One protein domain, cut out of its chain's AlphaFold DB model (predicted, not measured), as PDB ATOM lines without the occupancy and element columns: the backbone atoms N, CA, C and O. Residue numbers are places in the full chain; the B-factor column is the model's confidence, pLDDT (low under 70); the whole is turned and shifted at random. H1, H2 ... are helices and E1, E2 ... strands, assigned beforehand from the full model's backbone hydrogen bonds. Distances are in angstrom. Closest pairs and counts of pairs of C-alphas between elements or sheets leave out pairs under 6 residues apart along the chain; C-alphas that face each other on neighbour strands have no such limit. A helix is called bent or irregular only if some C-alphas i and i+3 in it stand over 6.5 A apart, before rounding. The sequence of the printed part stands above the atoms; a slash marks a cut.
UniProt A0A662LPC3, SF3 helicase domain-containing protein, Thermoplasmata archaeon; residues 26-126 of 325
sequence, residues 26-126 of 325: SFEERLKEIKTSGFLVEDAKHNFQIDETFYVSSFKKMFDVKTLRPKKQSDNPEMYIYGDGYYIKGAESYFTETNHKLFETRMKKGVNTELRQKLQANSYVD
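Overview. This is residues 26 to 126 of the 325 residues of the protein "SF3 helicase domain-containing protein" of Thermoplasmata archaeon (UniProt A0A662LPC3). A small three-stranded sheet, E3-E4-E5, stands towards one end of a group of four helices; H2, H3 and H4 meet it with their ends, and H1 packs on H2. The little hairpin E1-E2 lies at the far end of the long axis. The 101 printed residues follow the order H1 E1 E2 H2 E3 E4 E5 H3 H4, with both sheets antiparallel and the class mixed. The whole is compact, radius of gyration of the C-alphas 14.1 A, spanning 46 by 31 by 20 A.

Arrangement. Look first at E3, residues 66 to 68, E4, 79 to 83, and E5, 86 to 89, a meander, each strand the antiparallel neighbour of the one before. N 66 and O 80 are 2.9 A apart, N 81 and O 88 2.9 A, within hydrogen-bond range. H2, residues 52 to 62, H3, 91 to 106, and H4, 109 to 122, are on this sheet but only graze it. H2 touches H4, closest C-alphas Val 56 and Leu 119, 5.6 A, at a steep tilt of 54 degrees. H3 and H4 form a helical hairpin, closest C-alphas Glu 92 and Arg 116, 6.8 A, touching with residues 92 to 99 and 112 to 116 alone. H1, residues 26 to 36, touches H2, closest C-alphas Arg 30 and Met 62, 7.1 A. In the hairpin of E1, residues 40 to 42, and E2, 48 to 50, N 41 and O 49 are 2.8 A apart. Every O i to N i+4 pair is within range in H1, H2 and H4, and 10 of 12 in H3.

Along the chain. Find C-alpha 26 at (36.001, 8.935, -54.635), where H1 begins its 15.7 A. H3 runs 21.9 A and is irregular, C-alphas 102 and 105 being 9.7 A apart. H4 runs 20.5 A to C-alpha 122 at (44.487, -5.353, -38.620).

Size, cuts and confidence. The C-alphas of Lys 45 and Lys 71 are farthest apart, 46.2 A. The printed part has no cut and no long link. Among the residues with pLDDT under 70 are 40 to 48 and 105 to 109.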
ATOM      1  N   SER A  26      36.483   9.375 -55.953       61.78
ATOM      2  CA  SER A  26      36.001   8.935 -54.635       61.78
ATOM      3  C   SER A  26      37.120   8.868 -53.593       61.78
ATOM      4  O   SER A  26      36.855   8.975 -52.404       61.78
ATOM      5  N   PHE A  27      38.378   8.680 -53.995       68.62
ATOM      6  CA  PHE A  27      39.498   8.558 -53.073       68.62
ATOM      7  C   PHE A  27      39.805   9.881 -52.389       68.62
ATOM      8  O   PHE A  27      39.933   9.912 -51.172       68.62
ATOM      9  N   GLU A  28      39.873  10.981 -53.139       68.00
ATOM     10  CA  GLU A  28      40.078  12.310 -52.550       68.00
ATOM     11  C   GLU A  28      38.869  12.753 -51.707       68.00
ATOM     12  O   GLU A  28      39.044  13.428 -50.695       68.00
ATOM     13  N   GLU A  29      37.649  12.353 -52.076       70.75
ATOM     14  CA  GLU A  29      36.444  12.577 -51.262       70.75
ATOM     15  C   GLU A  29      36.504  11.800 -49.943       70.75
ATOM     16  O   GLU A  29      36.416  12.404 -48.874       70.75
ATOM     17  N   ARG A  30      36.791  10.496 -50.001       70.81
ATOM     18  CA  ARG A  30      37.026   9.647 -48.824       70.81
ATOM     19  C   ARG A  30      38.166  10.190 -47.952       70.81
ATOM     20  O   ARG A  30      38.044  10.285 -46.735       70.81
ATOM     21  N   LEU A  31      39.259  10.666 -48.548       69.06
ATOM     22  CA  LEU A  31      40.350  11.304 -47.802       69.06
ATOM     23  C   LEU A  31      39.918  12.562 -47.037       69.06
ATOM     24  O   LEU A  31      40.433  12.809 -45.941       69.06
ATOM     25  N   LYS A  32      38.993  13.366 -47.578       71.00
ATOM     26  CA  LYS A  32      38.433  14.520 -46.855       71.00
ATOM     27  C   LYS A  32      37.629  14.074 -45.636       71.00
ATOM     28  O   LYS A  32      37.757  14.705 -44.591       71.00
ATOM     29  N   GLU A  33      36.875  12.983 -45.737       71.56
ATOM     30  CA  GLU A  33      36.143  12.420 -44.595       71.56
ATOM     31  C   GLU A  33      37.093  11.947 -43.492       71.56
ATOM     32  O   GLU A  33      36.856  12.222 -42.314       71.56
ATOM     33  N   ILE A  34      38.218  11.315 -43.862       69.44
ATOM     34  CA  ILE A  34      39.256  10.971 -42.884       69.44
ATOM     35  C   ILE A  34      39.748  12.232 -42.193       69.44
ATOM     36  O   ILE A  34      39.727  12.254 -40.974       69.44
ATOM     37  N   LYS A  35      40.113  13.304 -42.917       65.44
ATOM     38  CA  LYS A  35      40.573  14.576 -42.306       65.44
ATOM     39  C   LYS A  35      39.639  15.097 -41.211       65.44
ATOM     40  O   LYS A  35      40.113  15.692 -40.249       65.44
ATOM     41  N   THR A  36      38.336  14.871 -41.353       63.56
ATOM     42  CA  THR A  36      37.326  15.312 -40.386       63.56
ATOM     43  C   THR A  36      37.095  14.351 -39.218       63.56
ATOM     44  O   THR A  36      36.406  14.723 -38.273       63.56
ATOM     45  N   SER A  37      37.663  13.140 -39.228       62.38
ATOM     46  CA  SER A  37      37.293  12.076 -38.286       62.38
ATOM     47  C   SER A  37      37.909  12.176 -36.881       62.38
ATOM     48  O   SER A  37      37.689  11.288 -36.069       62.38
ATOM     49  N   GLY A  38      38.613  13.254 -36.525       63.50
ATOM     50  CA  GLY A  38      39.045  13.478 -35.133       63.50
ATOM     51  C   GLY A  38      40.231  12.618 -34.672       63.50
ATOM     52  O   GLY A  38      40.451  12.468 -33.477       63.50
ATOM     53  N   PHE A  39      41.027  12.081 -35.602       72.50
ATOM     54  CA  PHE A  39      42.234  11.295 -35.296       72.50
ATOM     55  C   PHE A  39      43.420  12.130 -34.770       72.50
ATOM     56  O   PHE A  39      44.466  11.569 -34.448       72.50
ATOM     57  N   LEU A  40      43.298  13.461 -34.734       66.69
ATOM     58  CA  LEU A  40      44.283  14.356 -34.132       66.69
ATOM     59  C   LEU A  40      43.865  14.637 -32.689       66.69
ATOM     60  O   LEU A  40      42.853  15.291 -32.451       66.69
ATOM     61  N   VAL A  41      44.660  14.150 -31.743       64.25
ATOM     62  CA  VAL A  41      44.457  14.345 -30.308       64.25
ATOM     63  C   VAL A  41      45.459  15.379 -29.822       64.25
ATOM     64  O   VAL A  41      46.660  15.242 -30.041       64.25
ATOM     65  N   GLU A  42      44.978  16.429 -29.173       60.50
ATOM     66  CA  GLU A  42      45.839  17.423 -28.543       60.50
ATOM     67  C   GLU A  42      46.269  16.921 -27.159       60.50
ATOM     68  O   GLU A  42      45.432  16.567 -26.326       60.50
ATOM     69  N   ASP A  43      47.578  16.835 -26.917       64.06
ATOM     70  CA  ASP A  43      48.100  16.480 -25.600       64.06
ATOM     71  C   ASP A  43      48.019  17.665 -24.620       64.06
ATOM     72  O   ASP A  43      47.798  18.817 -24.998       64.06
ATOM     73  N   ALA A  44      48.245  17.403 -23.330       63.00
ATOM     74  CA  ALA A  44      48.215  18.427 -22.280       63.00
ATOM     75  C   ALA A  44      49.265  19.552 -22.450       63.00
ATOM     76  O   ALA A  44      49.287  20.496 -21.662       63.00
ATOM     77  N   LYS A  45      50.161  19.445 -23.440       66.38
ATOM     78  CA  LYS A  45      51.182  20.436 -23.801       66.38
ATOM     79  C   LYS A  45      50.873  21.121 -25.141       66.38
ATOM     80  O   LYS A  45      51.767  21.764 -25.688       66.38
ATOM     81  N   HIS A  46      49.650  20.990 -25.658       57.12
ATOM     82  CA  HIS A  46      49.217  21.524 -26.952       57.12
ATOM     83  C   HIS A  46      49.966  20.941 -28.169       57.12
ATOM     84  O   HIS A  46      50.025  21.566 -29.231       57.12
ATOM     85  N   ASN A  47      50.548  19.737 -28.056       63.47
ATOM     86  CA  ASN A  47      51.061  19.021 -29.225       63.47
ATOM     87  C   ASN A  47      49.966  18.138 -29.823       63.47
ATOM     88  O   ASN A  47      49.326  17.360 -29.118       63.47
ATOM     89  N   PHE A  48      49.819  18.182 -31.143       61.75
ATOM     90  CA  PHE A  48      48.939  17.270 -31.868       61.75
ATOM     91  C   PHE A  48      49.612  15.902 -32.032       61.75
ATOM     92  O   PHE A  48      50.635  15.779 -32.711       61.75
ATOM     93  N   GLN A  49      49.027  14.877 -31.420       70.06
ATOM     94  CA  GLN A  49      49.365  13.470 -31.601       70.06
ATOM     95  C   GLN A  49      48.321  12.785 -32.483       70.06
ATOM     96  O   GLN A  49      47.174  13.215 -32.577       70.06
ATOM     97  N   ILE A  50      48.732  11.721 -33.162       74.75
ATOM     98  CA  ILE A  50      47.834  10.911 -33.981       74.75
ATOM     99  C   ILE A  50      47.307   9.795 -33.086       74.75
ATOM    100  O   ILE A  50      48.104   9.032 -32.540       74.75
ATOM    101  N   ASP A  51      45.988   9.654 -32.970       83.19
ATOM    102  CA  ASP A  51      45.410   8.399 -32.494       83.19
ATOM    103  C   ASP A  51      45.594   7.349 -33.591       83.19
ATOM    104  O   ASP A  51      44.806   7.223 -34.531       83.19
ATOM    105  N   GLU A  52      46.705   6.623 -33.500       85.56
ATOM    106  CA  GLU A  52      47.114   5.645 -34.500       85.56
ATOM    107  C   GLU A  52      46.090   4.519 -34.672       85.56
ATOM    108  O   GLU A  52      45.862   4.050 -35.789       85.56
ATOM    109  N   THR A  53      45.453   4.098 -33.578       85.81
ATOM    110  CA  THR A  53      44.455   3.023 -33.583       85.81
ATOM    111  C   THR A  53      43.196   3.482 -34.304       85.81
ATOM    112  O   THR A  53      42.692   2.789 -35.198       85.81
ATOM    113  N   PHE A  54      42.701   4.668 -33.958       85.56
ATOM    114  CA  PHE A  54      41.532   5.248 -34.601       85.56
ATOM    115  C   PHE A  54      41.802   5.569 -36.079       85.56
ATOM    116  O   PHE A  54      40.984   5.246 -36.944       85.56
ATOM    117  N   TYR A  55      42.971   6.125 -36.402       86.44
ATOM    118  CA  TYR A  55      43.360   6.429 -37.776       86.44
ATOM    119  C   TYR A  55      43.429   5.168 -38.650       86.44
ATOM    120  O   TYR A  55      42.796   5.105 -39.707       86.44
ATOM    121  N   VAL A  56      44.148   4.134 -38.198       90.62
ATOM    122  CA  VAL A  56      44.306   2.876 -38.946       90.62
ATOM    123  C   VAL A  56      42.969   2.158 -39.122       90.62
ATOM    124  O   VAL A  56      42.678   1.670 -40.215       90.62
ATOM    125  N   SER A  57      42.141   2.097 -38.075       89.69
ATOM    126  CA  SER A  57      40.820   1.461 -38.157       89.69
ATOM    127  C   SER A  57      39.868   2.219 -39.086       89.69
ATOM    128  O   SER A  57      39.176   1.586 -39.888       89.69
ATOM    129  N   SER A  58      39.895   3.556 -39.059       87.75
ATOM    130  CA  SER A  58      39.134   4.412 -39.976       87.75
ATOM    131  C   SER A  58      39.569   4.213 -41.426       87.75
ATOM    132  O   SER A  58      38.726   3.961 -42.286       87.75
ATOM    133  N   PHE A  59      40.879   4.241 -41.696       89.75
ATOM    134  CA  PHE A  59      41.418   4.011 -43.037       89.75
ATOM    135  C   PHE A  59      41.052   2.615 -43.554       89.75
ATOM    136  O   PHE A  59      40.533   2.478 -44.662       89.75
ATOM    137  N   LYS A  60      41.260   1.574 -42.733       92.50
ATOM    138  CA  LYS A  60      40.890   0.196 -43.077       92.50
ATOM    139  C   LYS A  60      39.412   0.099 -43.443       92.50
ATOM    140  O   LYS A  60      39.101  -0.531 -44.444       92.50
ATOM    141  N   LYS A  61      38.518   0.680 -42.634       90.12
ATOM    142  CA  LYS A  61      37.065   0.608 -42.849       90.12
ATOM    143  C   LYS A  61      36.648   1.344 -44.121       90.12
ATOM    144  O   LYS A  61      35.872   0.812 -44.901       90.12
ATOM    145  N   MET A  62      37.169   2.547 -44.327       87.44
ATOM    146  CA  MET A  62      36.767   3.419 -45.429       87.44
ATOM    147  C   MET A  62      37.232   2.927 -46.802       87.44
ATOM    148  O   MET A  62      36.530   3.084 -47.802       87.44
ATOM    149  N   PHE A  63      38.419   2.329 -46.855       90.38
ATOM    150  CA  PHE A  63      38.990   1.804 -48.093       90.38
ATOM    151  C   PHE A  63      38.919   0.279 -48.202       90.38
ATOM    152  O   PHE A  63      39.529  -0.299 -49.097       90.38
ATOM    153  N   ASP A  64      38.214  -0.361 -47.269       94.94
ATOM    154  CA  ASP A  64      38.114  -1.808 -47.098       94.94
ATOM    155  C   ASP A  64      39.429  -2.563 -47.371       94.94
ATOM    156  O   ASP A  64      39.524  -3.412 -48.252       94.94
ATOM    157  N   VAL A  65      40.486  -2.222 -46.633       96.31
ATOM    158  CA  VAL A  65      41.820  -2.801 -46.866       96.31
ATOM    159  C   VAL A  65      41.850  -4.282 -46.481       96.31
ATOM    160  O   VAL A  65      41.431  -4.653 -45.378       96.31
ATOM    161  N   LYS A  66      42.411  -5.119 -47.362       97.38
ATOM    162  CA  LYS A  66      42.635  -6.557 -47.144       97.38
ATOM    163  C   LYS A  66      44.114  -6.890 -47.258       97.38
ATOM    164  O   LYS A  66      44.757  -6.490 -48.218       97.38
ATOM    165  N   THR A  67      44.635  -7.668 -46.321       96.81
ATOM    166  CA  THR A  67      45.969  -8.269 -46.409       96.81
ATOM    167  C   THR A  67      45.805  -9.771 -46.553       96.81
ATOM    168  O   THR A  67      45.240 -10.413 -45.670       96.81
ATOM    169  N   LEU A  68      46.286 -10.356 -47.645       94.25
ATOM    170  CA  LEU A  68      46.257 -11.808 -47.791       94.25
ATOM    171  C   LEU A  68      47.270 -12.431 -46.832       94.25
ATOM    172  O   LEU A  68      48.446 -12.054 -46.830       94.25
ATOM    173  N   ARG A  69      46.822 -13.387 -46.010       91.94
ATOM    174  CA  ARG A  69      47.729 -14.187 -45.180       91.94
ATOM    175  C   ARG A  69      48.731 -14.922 -46.086       91.94
ATOM    176  O   ARG A  69      48.301 -15.634 -46.995       91.94
ATOM    177  N   PRO A  70      50.047 -14.782 -45.850       86.81
ATOM    178  CA  PRO A  70      51.055 -15.537 -46.582       86.81
ATOM    179  C   PRO A  70      50.821 -17.042 -46.464       86.81
ATOM    180  O   PRO A  70      50.554 -17.545 -45.371       86.81
ATOM    181  N   LYS A  71      50.974 -17.778 -47.570       79.44
ATOM    182  CA  LYS A  71      50.946 -19.251 -47.539       79.44
ATOM    183  C   LYS A  71      52.215 -19.827 -46.904       79.44
ATOM    184  O   LYS A  71      52.181 -20.925 -46.355       79.44
ATOM    185  N   LYS A  72      53.330 -19.091 -46.968       79.75
ATOM    186  CA  LYS A  72      54.602 -19.422 -46.321       79.75
ATOM    187  C   LYS A  72      55.085 -18.242 -45.492       79.75
ATOM    188  O   LYS A  72      54.892 -17.090 -45.862       79.75
ATOM    189  N   GLN A  73      55.775 -18.533 -44.394       70.62
ATOM    190  CA  GLN A  73      56.274 -17.514 -43.467       70.62
ATOM    191  C   GLN A  73      57.338 -16.584 -44.081       70.62
ATOM    192  O   GLN A  73      57.552 -15.487 -43.579       70.62
ATOM    193  N   SER A  74      57.992 -17.013 -45.167       69.62
ATOM    194  CA  SER A  74      58.969 -16.228 -45.930       69.62
ATOM    195  C   SER A  74      58.354 -15.171 -46.845       69.62
ATOM    196  O   SER A  74      59.083 -14.315 -47.345       69.62
ATOM    197  N   ASP A  75      57.054 -15.261 -47.126       77.38
ATOM    198  CA  ASP A  75      56.441 -14.468 -48.184       77.38
ATOM    199  C   ASP A  75      55.928 -13.149 -47.605       77.38
ATOM    200  O   ASP A  75      55.307 -13.106 -46.539       77.38
ATOM    201  N   ASN A  76      56.175 -12.054 -48.322       81.81
ATOM    202  CA  ASN A  76      55.632 -10.760 -47.934       81.81
ATOM    203  C   ASN A  76      54.108 -10.761 -48.147       81.81
ATOM    204  O   ASN A  76      53.660 -11.102 -49.245       81.81
ATOM    205  N   PRO A  77      53.305 -10.355 -47.148       88.12
ATOM    206  CA  PRO A  77      51.862 -10.275 -47.314       88.12
ATOM    207  C   PRO A  77      51.479  -9.256 -48.387       88.12
ATOM    208  O   PRO A  77      51.988  -8.134 -48.404       88.12
ATOM    209  N   GLU A  78      50.542  -9.629 -49.251       91.94
ATOM    210  CA  GLU A  78      50.015  -8.738 -50.279       91.94
ATOM    211  C   GLU A  78      48.838  -7.932 -49.732       91.94
ATOM    212  O   GLU A  78      47.881  -8.511 -49.210       91.94
ATOM    213  N   MET A  79      48.884  -6.606 -49.878       94.81
ATOM    214  CA  MET A  79      47.811  -5.724 -49.424       94.81
ATOM    215  C   MET A  79      47.002  -5.170 -50.599       94.81
ATOM    216  O   MET A  79      47.552  -4.737 -51.614       94.81
ATOM    217  N   TYR A  80      45.686  -5.140 -50.433       95.44
ATOM    218  CA  TYR A  80      44.704  -4.705 -51.417       95.44
ATOM    219  C   TYR A  80      43.809  -3.622 -50.827       95.44
ATOM    220  O   TYR A  80      43.466  -3.661 -49.645       95.44
ATOM    221  N   ILE A  81      43.438  -2.656 -51.659       94.31
ATOM    222  CA  ILE A  81      42.575  -1.531 -51.306       94.31
ATOM    223  C   ILE A  81      41.374  -1.496 -52.245       94.31
ATOM    224  O   ILE A  81      41.528  -1.741 -53.440       94.31
ATOM    225  N   TYR A  82      40.185  -1.217 -51.719       93.50
ATOM    226  CA  TYR A  82      38.975  -1.119 -52.524       93.50
ATOM    227  C   TYR A  82      38.767   0.304 -53.062       93.50
ATOM    228  O   TYR A  82      38.698   1.287 -52.310       93.50
ATOM    229  N   GLY A  83      38.629   0.419 -54.381       88.81
ATOM    230  CA  GLY A  83      38.369   1.672 -55.090       88.81
ATOM    231  C   GLY A  83      37.837   1.406 -56.492       88.81
ATOM    232  O   GLY A  83      38.061   0.329 -57.037       88.81
ATOM    233  N   ASP A  84      37.086   2.352 -57.058       85.00
ATOM    234  CA  ASP A  84      36.494   2.217 -58.396       85.00
ATOM    235  C   ASP A  84      35.685   0.919 -58.629       85.00
ATOM    236  O   ASP A  84      35.581   0.417 -59.748       85.00
ATOM    237  N   GLY A  85      35.110   0.340 -57.570       91.25
ATOM    238  CA  GLY A  85      34.303  -0.879 -57.660       91.25
ATOM    239  C   GLY A  85      35.080  -2.201 -57.616       91.25
ATOM    240  O   GLY A  85      34.483  -3.266 -57.783       91.25
ATOM    241  N   TYR A  86      36.398  -2.187 -57.385       93.00
ATOM    242  CA  TYR A  86      37.212  -3.406 -57.302       93.00
ATOM    243  C   TYR A  86      38.422  -3.257 -56.365       93.00
ATOM    244  O   TYR A  86      38.767  -2.172 -55.902       93.00
ATOM    245  N   TYR A  87      39.075  -4.375 -56.050       94.38
ATOM    246  CA  TYR A  87      40.288  -4.397 -55.239       94.38
ATOM    247  C   TYR A  87      41.541  -4.204 -56.090       94.38
ATOM    248  O   TYR A  87      41.787  -4.939 -57.047       94.38
ATOM    249  N   ILE A  88      42.372  -3.251 -55.678       91.31
ATOM    250  CA  ILE A  88      43.634  -2.882 -56.316       91.31
ATOM    251  C   ILE A  88      44.782  -3.317 -55.404       91.31
ATOM    252  O   ILE A  88      44.789  -3.007 -54.212       91.31
ATOM    253  N   LYS A  89      45.765  -4.033 -55.955       91.38
ATOM    254  CA  LYS A  89      46.982  -4.429 -55.228       91.38
ATOM    255  C   LYS A  89      47.850  -3.203 -54.913       91.38
ATOM    256  O   LYS A  89      47.926  -2.277 -55.718       91.38
ATOM    257  N   GLY A  90      48.542  -3.225 -53.777       91.25
ATOM    258  CA  GLY A  90      49.496  -2.188 -53.378       91.25
ATOM    259  C   GLY A  90      48.937  -1.173 -52.379       91.25
ATOM    260  O   GLY A  90      49.304   0.005 -52.424       91.25
ATOM    261  N   ALA A  91      48.029  -1.595 -51.490       92.62
ATOM    262  CA  ALA A  91      47.400  -0.721 -50.491       92.62
ATOM    263  C   ALA A  91      48.416   0.056 -49.636       92.62
ATOM    264  O   ALA A  91      48.157   1.192 -49.243       92.62
ATOM    265  N   GLU A  92      49.587  -0.523 -49.373       91.00
ATOM    266  CA  GLU A  92      50.677   0.106 -48.634       91.00
ATOM    267  C   GLU A  92      51.181   1.390 -49.303       91.00
ATOM    268  O   GLU A  92      51.511   2.359 -48.612       91.00
ATOM    269  N   SER A  93      51.197   1.435 -50.637       88.94
ATOM    270  CA  SER A  93      51.619   2.616 -51.395       88.94
ATOM    271  C   SER A  93      50.591   3.736 -51.255       88.94
ATOM    272  O   SER A  93      50.946   4.869 -50.930       88.94
ATOM    273  N   TYR A  94      49.306   3.404 -51.367       87.69
ATOM    274  CA  TYR A  94      48.211   4.359 -51.192       87.69
ATOM    275  C   TYR A  94      48.102   4.882 -49.760       87.69
ATOM    276  O   TYR A  94      47.902   6.077 -49.538       87.69
ATOM    277  N   PHE A  95      48.299   4.011 -48.771       89.06
ATOM    278  CA  PHE A  95      48.346   4.412 -47.370       89.06
ATOM    279  C   PHE A  95      49.532   5.346 -47.094       89.06
ATOM    280  O   PHE A  95      49.403   6.345 -46.393       89.06
ATOM    281  N   THR A  96      50.684   5.079 -47.712       86.50
ATOM    282  CA  THR A  96      51.865   5.949 -47.623       86.50
ATOM    283  C   THR A  96      51.619   7.329 -48.200       86.50
ATOM    284  O   THR A  96      51.980   8.324 -47.574       86.50
ATOM    285  N   GLU A  97      51.045   7.383 -49.399       83.62
ATOM    286  CA  GLU A  97      50.710   8.637 -50.061       83.62
ATOM    287  C   GLU A  97      49.700   9.427 -49.222       83.62
ATOM    288  O   GLU A  97      49.879  10.624 -49.003       83.62
ATOM    289  N   THR A  98      48.696   8.740 -48.673       83.12
ATOM    290  CA  THR A  98      47.716   9.326 -47.753       83.12
ATOM    291  C   THR A  98      48.396   9.935 -46.535       83.12
ATOM    292  O   THR A  98      48.189  11.108 -46.235       83.12
ATOM    293  N   ASN A  99      49.277   9.180 -45.877       82.81
ATOM    294  CA  ASN A  99      50.038   9.660 -44.728       82.81
ATOM    295  C   ASN A  99      50.852  10.916 -45.079       82.81
ATOM    296  O   ASN A  99      50.858  11.886 -44.325       82.81
ATOM    297  N   HIS A 100      51.499  10.937 -46.246       79.62
ATOM    298  CA  HIS A 100      52.239  12.112 -46.704       79.62
ATOM    299  C   HIS A 100      51.322  13.326 -46.944       79.62
ATOM    300  O   HIS A 100      51.687  14.442 -46.585       79.62
ATOM    301  N   LYS A 101      50.127  13.131 -47.518       78.75
ATOM    302  CA  LYS A 101      49.144  14.205 -47.763       78.75
ATOM    303  C   LYS A 101      48.481  14.733 -46.487       78.75
ATOM    304  O   LYS A 101      48.103  15.899 -46.443       78.75
ATOM    305  N   LEU A 102      48.269  13.876 -45.491       76.38
ATOM    306  CA  LEU A 102      47.594  14.241 -44.242       76.38
ATOM    307  C   LEU A 102      48.538  14.900 -43.241       76.38
ATOM    308  O   LEU A 102      48.134  15.823 -42.540       76.38
ATOM    309  N   PHE A 103      49.781  14.424 -43.172       75.56
ATOM    310  CA  PHE A 103      50.702  14.796 -42.105       75.56
ATOM    311  C   PHE A 103      51.960  15.533 -42.585       75.56
ATOM    312  O   PHE A 103      52.734  16.013 -41.756       75.56
ATOM    313  N   GLU A 104      52.174  15.646 -43.899       70.75
ATOM    314  CA  GLU A 104      53.293  16.368 -44.518       70.75
ATOM    315  C   GLU A 104      54.659  16.015 -43.881       70.75
ATOM    316  O   GLU A 104      54.992  14.844 -43.686       70.75
ATOM    317  N   THR A 105      55.469  17.023 -43.535       58.84
ATOM    318  CA  THR A 105      56.781  16.879 -42.880       58.84
ATOM    319  C   THR A 105      56.688  16.608 -41.378       58.84
ATOM    320  O   THR A 105      57.718  16.404 -40.732       58.84
ATOM    321  N   ARG A 106      55.479  16.591 -40.800       62.84
ATOM    322  CA  ARG A 106      55.274  16.446 -39.350       62.84
ATOM    323  C   ARG A 106      55.449  15.005 -38.869       62.84
ATOM    324  O   ARG A 106      55.659  14.790 -37.678       62.84
ATOM    325  N   MET A 107      55.425  14.015 -39.770       66.12
ATOM    326  CA  MET A 107      55.670  12.616 -39.409       66.12
ATOM    327  C   MET A 107      57.135  12.203 -39.533       66.12
ATOM    328  O   MET A 107      57.750  12.252 -40.599       66.12
ATOM    329  N   LYS A 108      57.672  11.665 -38.434       68.31
ATOM    330  CA  LYS A 108      58.950  10.944 -38.437       68.31
ATOM    331  C   LYS A 108      58.800   9.644 -39.236       68.31
ATOM    332  O   LYS A 108      57.789   8.956 -39.117       68.31
ATOM    333  N   LYS A 109      59.841   9.246 -39.981       69.56
ATOM    334  CA  LYS A 109      59.848   8.004 -40.789       69.56
ATOM    335  C   LYS A 109      59.413   6.753 -40.007       69.56
ATOM    336  O   LYS A 109      58.725   5.915 -40.578       69.56
ATOM    337  N   GLY A 110      59.780   6.645 -38.725       75.06
ATOM    338  CA  GLY A 110      59.411   5.508 -37.870       75.06
ATOM    339  C   GLY A 110      57.900   5.342 -37.671       75.06
ATOM    340  O   GLY A 110      57.412   4.220 -37.727       75.06
ATOM    341  N   VAL A 111      57.158   6.448 -37.556       78.62
ATOM    342  CA  VAL A 111      55.702   6.436 -37.321       78.62
ATOM    343  C   VAL A 111      54.956   5.890 -38.539       78.62
ATOM    344  O   VAL A 111      54.068   5.058 -38.409       78.62
ATOM    345  N   ASN A 112      55.356   6.270 -39.759       82.12
ATOM    346  CA  ASN A 112      54.730   5.740 -40.977       82.12
ATOM    347  C   ASN A 112      54.923   4.215 -41.103       82.12
ATOM    348  O   ASN A 112      54.011   3.501 -41.514       82.12
ATOM    349  N   THR A 113      56.101   3.709 -40.724       86.06
ATOM    350  CA  THR A 113      56.369   2.266 -40.689       86.06
ATOM    351  C   THR A 113      55.475   1.560 -39.670       86.06
ATOM    352  O   THR A 113      54.875   0.541 -40.007       86.06
ATOM    353  N   GLU A 114      55.333   2.113 -38.464       88.12
ATOM    354  CA  GLU A 114      54.467   1.560 -37.415       88.12
ATOM    355  C   GLU A 114      52.993   1.536 -37.843       88.12
ATOM    356  O   GLU A 114      52.333   0.499 -37.756       88.12
ATOM    357  N   LEU A 115      52.487   2.636 -38.408       90.12
ATOM    358  CA  LEU A 115      51.119   2.720 -38.920       90.12
ATOM    359  C   LEU A 115      50.844   1.684 -40.017       90.12
ATOM    360  O   LEU A 115      49.776   1.075 -40.036       90.12
ATOM    361  N   ARG A 116      51.801   1.450 -40.924       90.81
ATOM    362  CA  ARG A 116      51.672   0.403 -41.954       90.81
ATOM    363  C   ARG A 116      51.604  -0.988 -41.342       90.81
ATOM    364  O   ARG A 116      50.758  -1.776 -41.752       90.81
ATOM    365  N   GLN A 117      52.463  -1.282 -40.366       92.00
ATOM    366  CA  GLN A 117      52.449  -2.567 -39.662       92.00
ATOM    367  C   GLN A 117      51.116  -2.777 -38.933       92.00
ATOM    368  O   GLN A 117      50.534  -3.855 -39.027       92.00
ATOM    369  N   LYS A 118      50.578  -1.731 -38.292       93.75
ATOM    370  CA  LYS A 118      49.241  -1.753 -37.681       93.75
ATOM    371  C   LYS A 118      48.144  -1.980 -38.721       93.75
ATOM    372  O   LYS A 118      47.256  -2.795 -38.484       93.75
ATOM    373  N   LEU A 119      48.189  -1.307 -39.873       95.19
ATOM    374  CA  LEU A 119      47.206  -1.512 -40.942       95.19
ATOM    375  C   LEU A 119      47.244  -2.949 -41.461       95.19
ATOM    376  O   LEU A 119      46.195  -3.579 -41.584       95.19
ATOM    377  N   GLN A 120      48.437  -3.480 -41.716       95.06
ATOM    378  CA  GLN A 120      48.648  -4.850 -42.171       95.06
ATOM    379  C   GLN A 120      48.113  -5.867 -41.152       95.06
ATOM    380  O   GLN A 120      47.266  -6.692 -41.490       95.06
ATOM    381  N   ALA A 121      48.528  -5.751 -39.886       93.44
ATOM    382  CA  ALA A 121      48.099  -6.633 -38.801       93.44
ATOM    383  C   ALA A 121      46.575  -6.642 -38.611       93.44
ATOM    384  O   ALA A 121      45.985  -7.690 -38.359       93.44
ATOM    385  N   ASN A 122      45.929  -5.489 -38.789       94.12
ATOM    386  CA  ASN A 122      44.487  -5.353 -38.620       94.12
ATOM    387  C   ASN A 122      43.672  -5.734 -39.863       94.12
ATOM    388  O   ASN A 122      42.445  -5.742 -39.777       94.12
ATOM    389  N   SER A 123      44.284  -6.022 -41.015       96.31
ATOM    390  CA  SER A 123      43.575  -6.249 -42.290       96.31
ATOM    391  C   SER A 123      43.686  -7.674 -42.834       96.31
ATOM    392  O   SER A 123      43.203  -7.929 -43.937       96.31
ATOM    393  N   TYR A 124      44.276  -8.609 -42.085       96.50
ATOM    394  CA  TYR A 124      44.439  -9.985 -42.545       96.50
ATOM    395  C   TYR A 124      43.114 -10.682 -42.880       96.50
ATOM    396  O   TYR A 124      42.181 -10.702 -42.077       96.50
ATOM    397  N   VAL A 125      43.092 -11.321 -44.045       96.38
ATOM    398  CA  VAL A 125      42.079 -12.276 -44.506       96.38
ATOM    399  C   VAL A 125      42.763 -13.536 -45.028       96.38
ATOM    400  O   VAL A 125      43.982 -13.558 -45.222       96.38
ATOM    401  N   ASP A 126      41.988 -14.594 -45.237       93.69
ATOM    402  CA  ASP A 126      42.515 -15.858 -45.741       93.69
ATOM    403  C   ASP A 126      43.105 -15.712 -47.149       93.69
ATOM    404  O   ASP A 126      42.726 -14.834 -47.931       93.69
TER     405      ASP A 126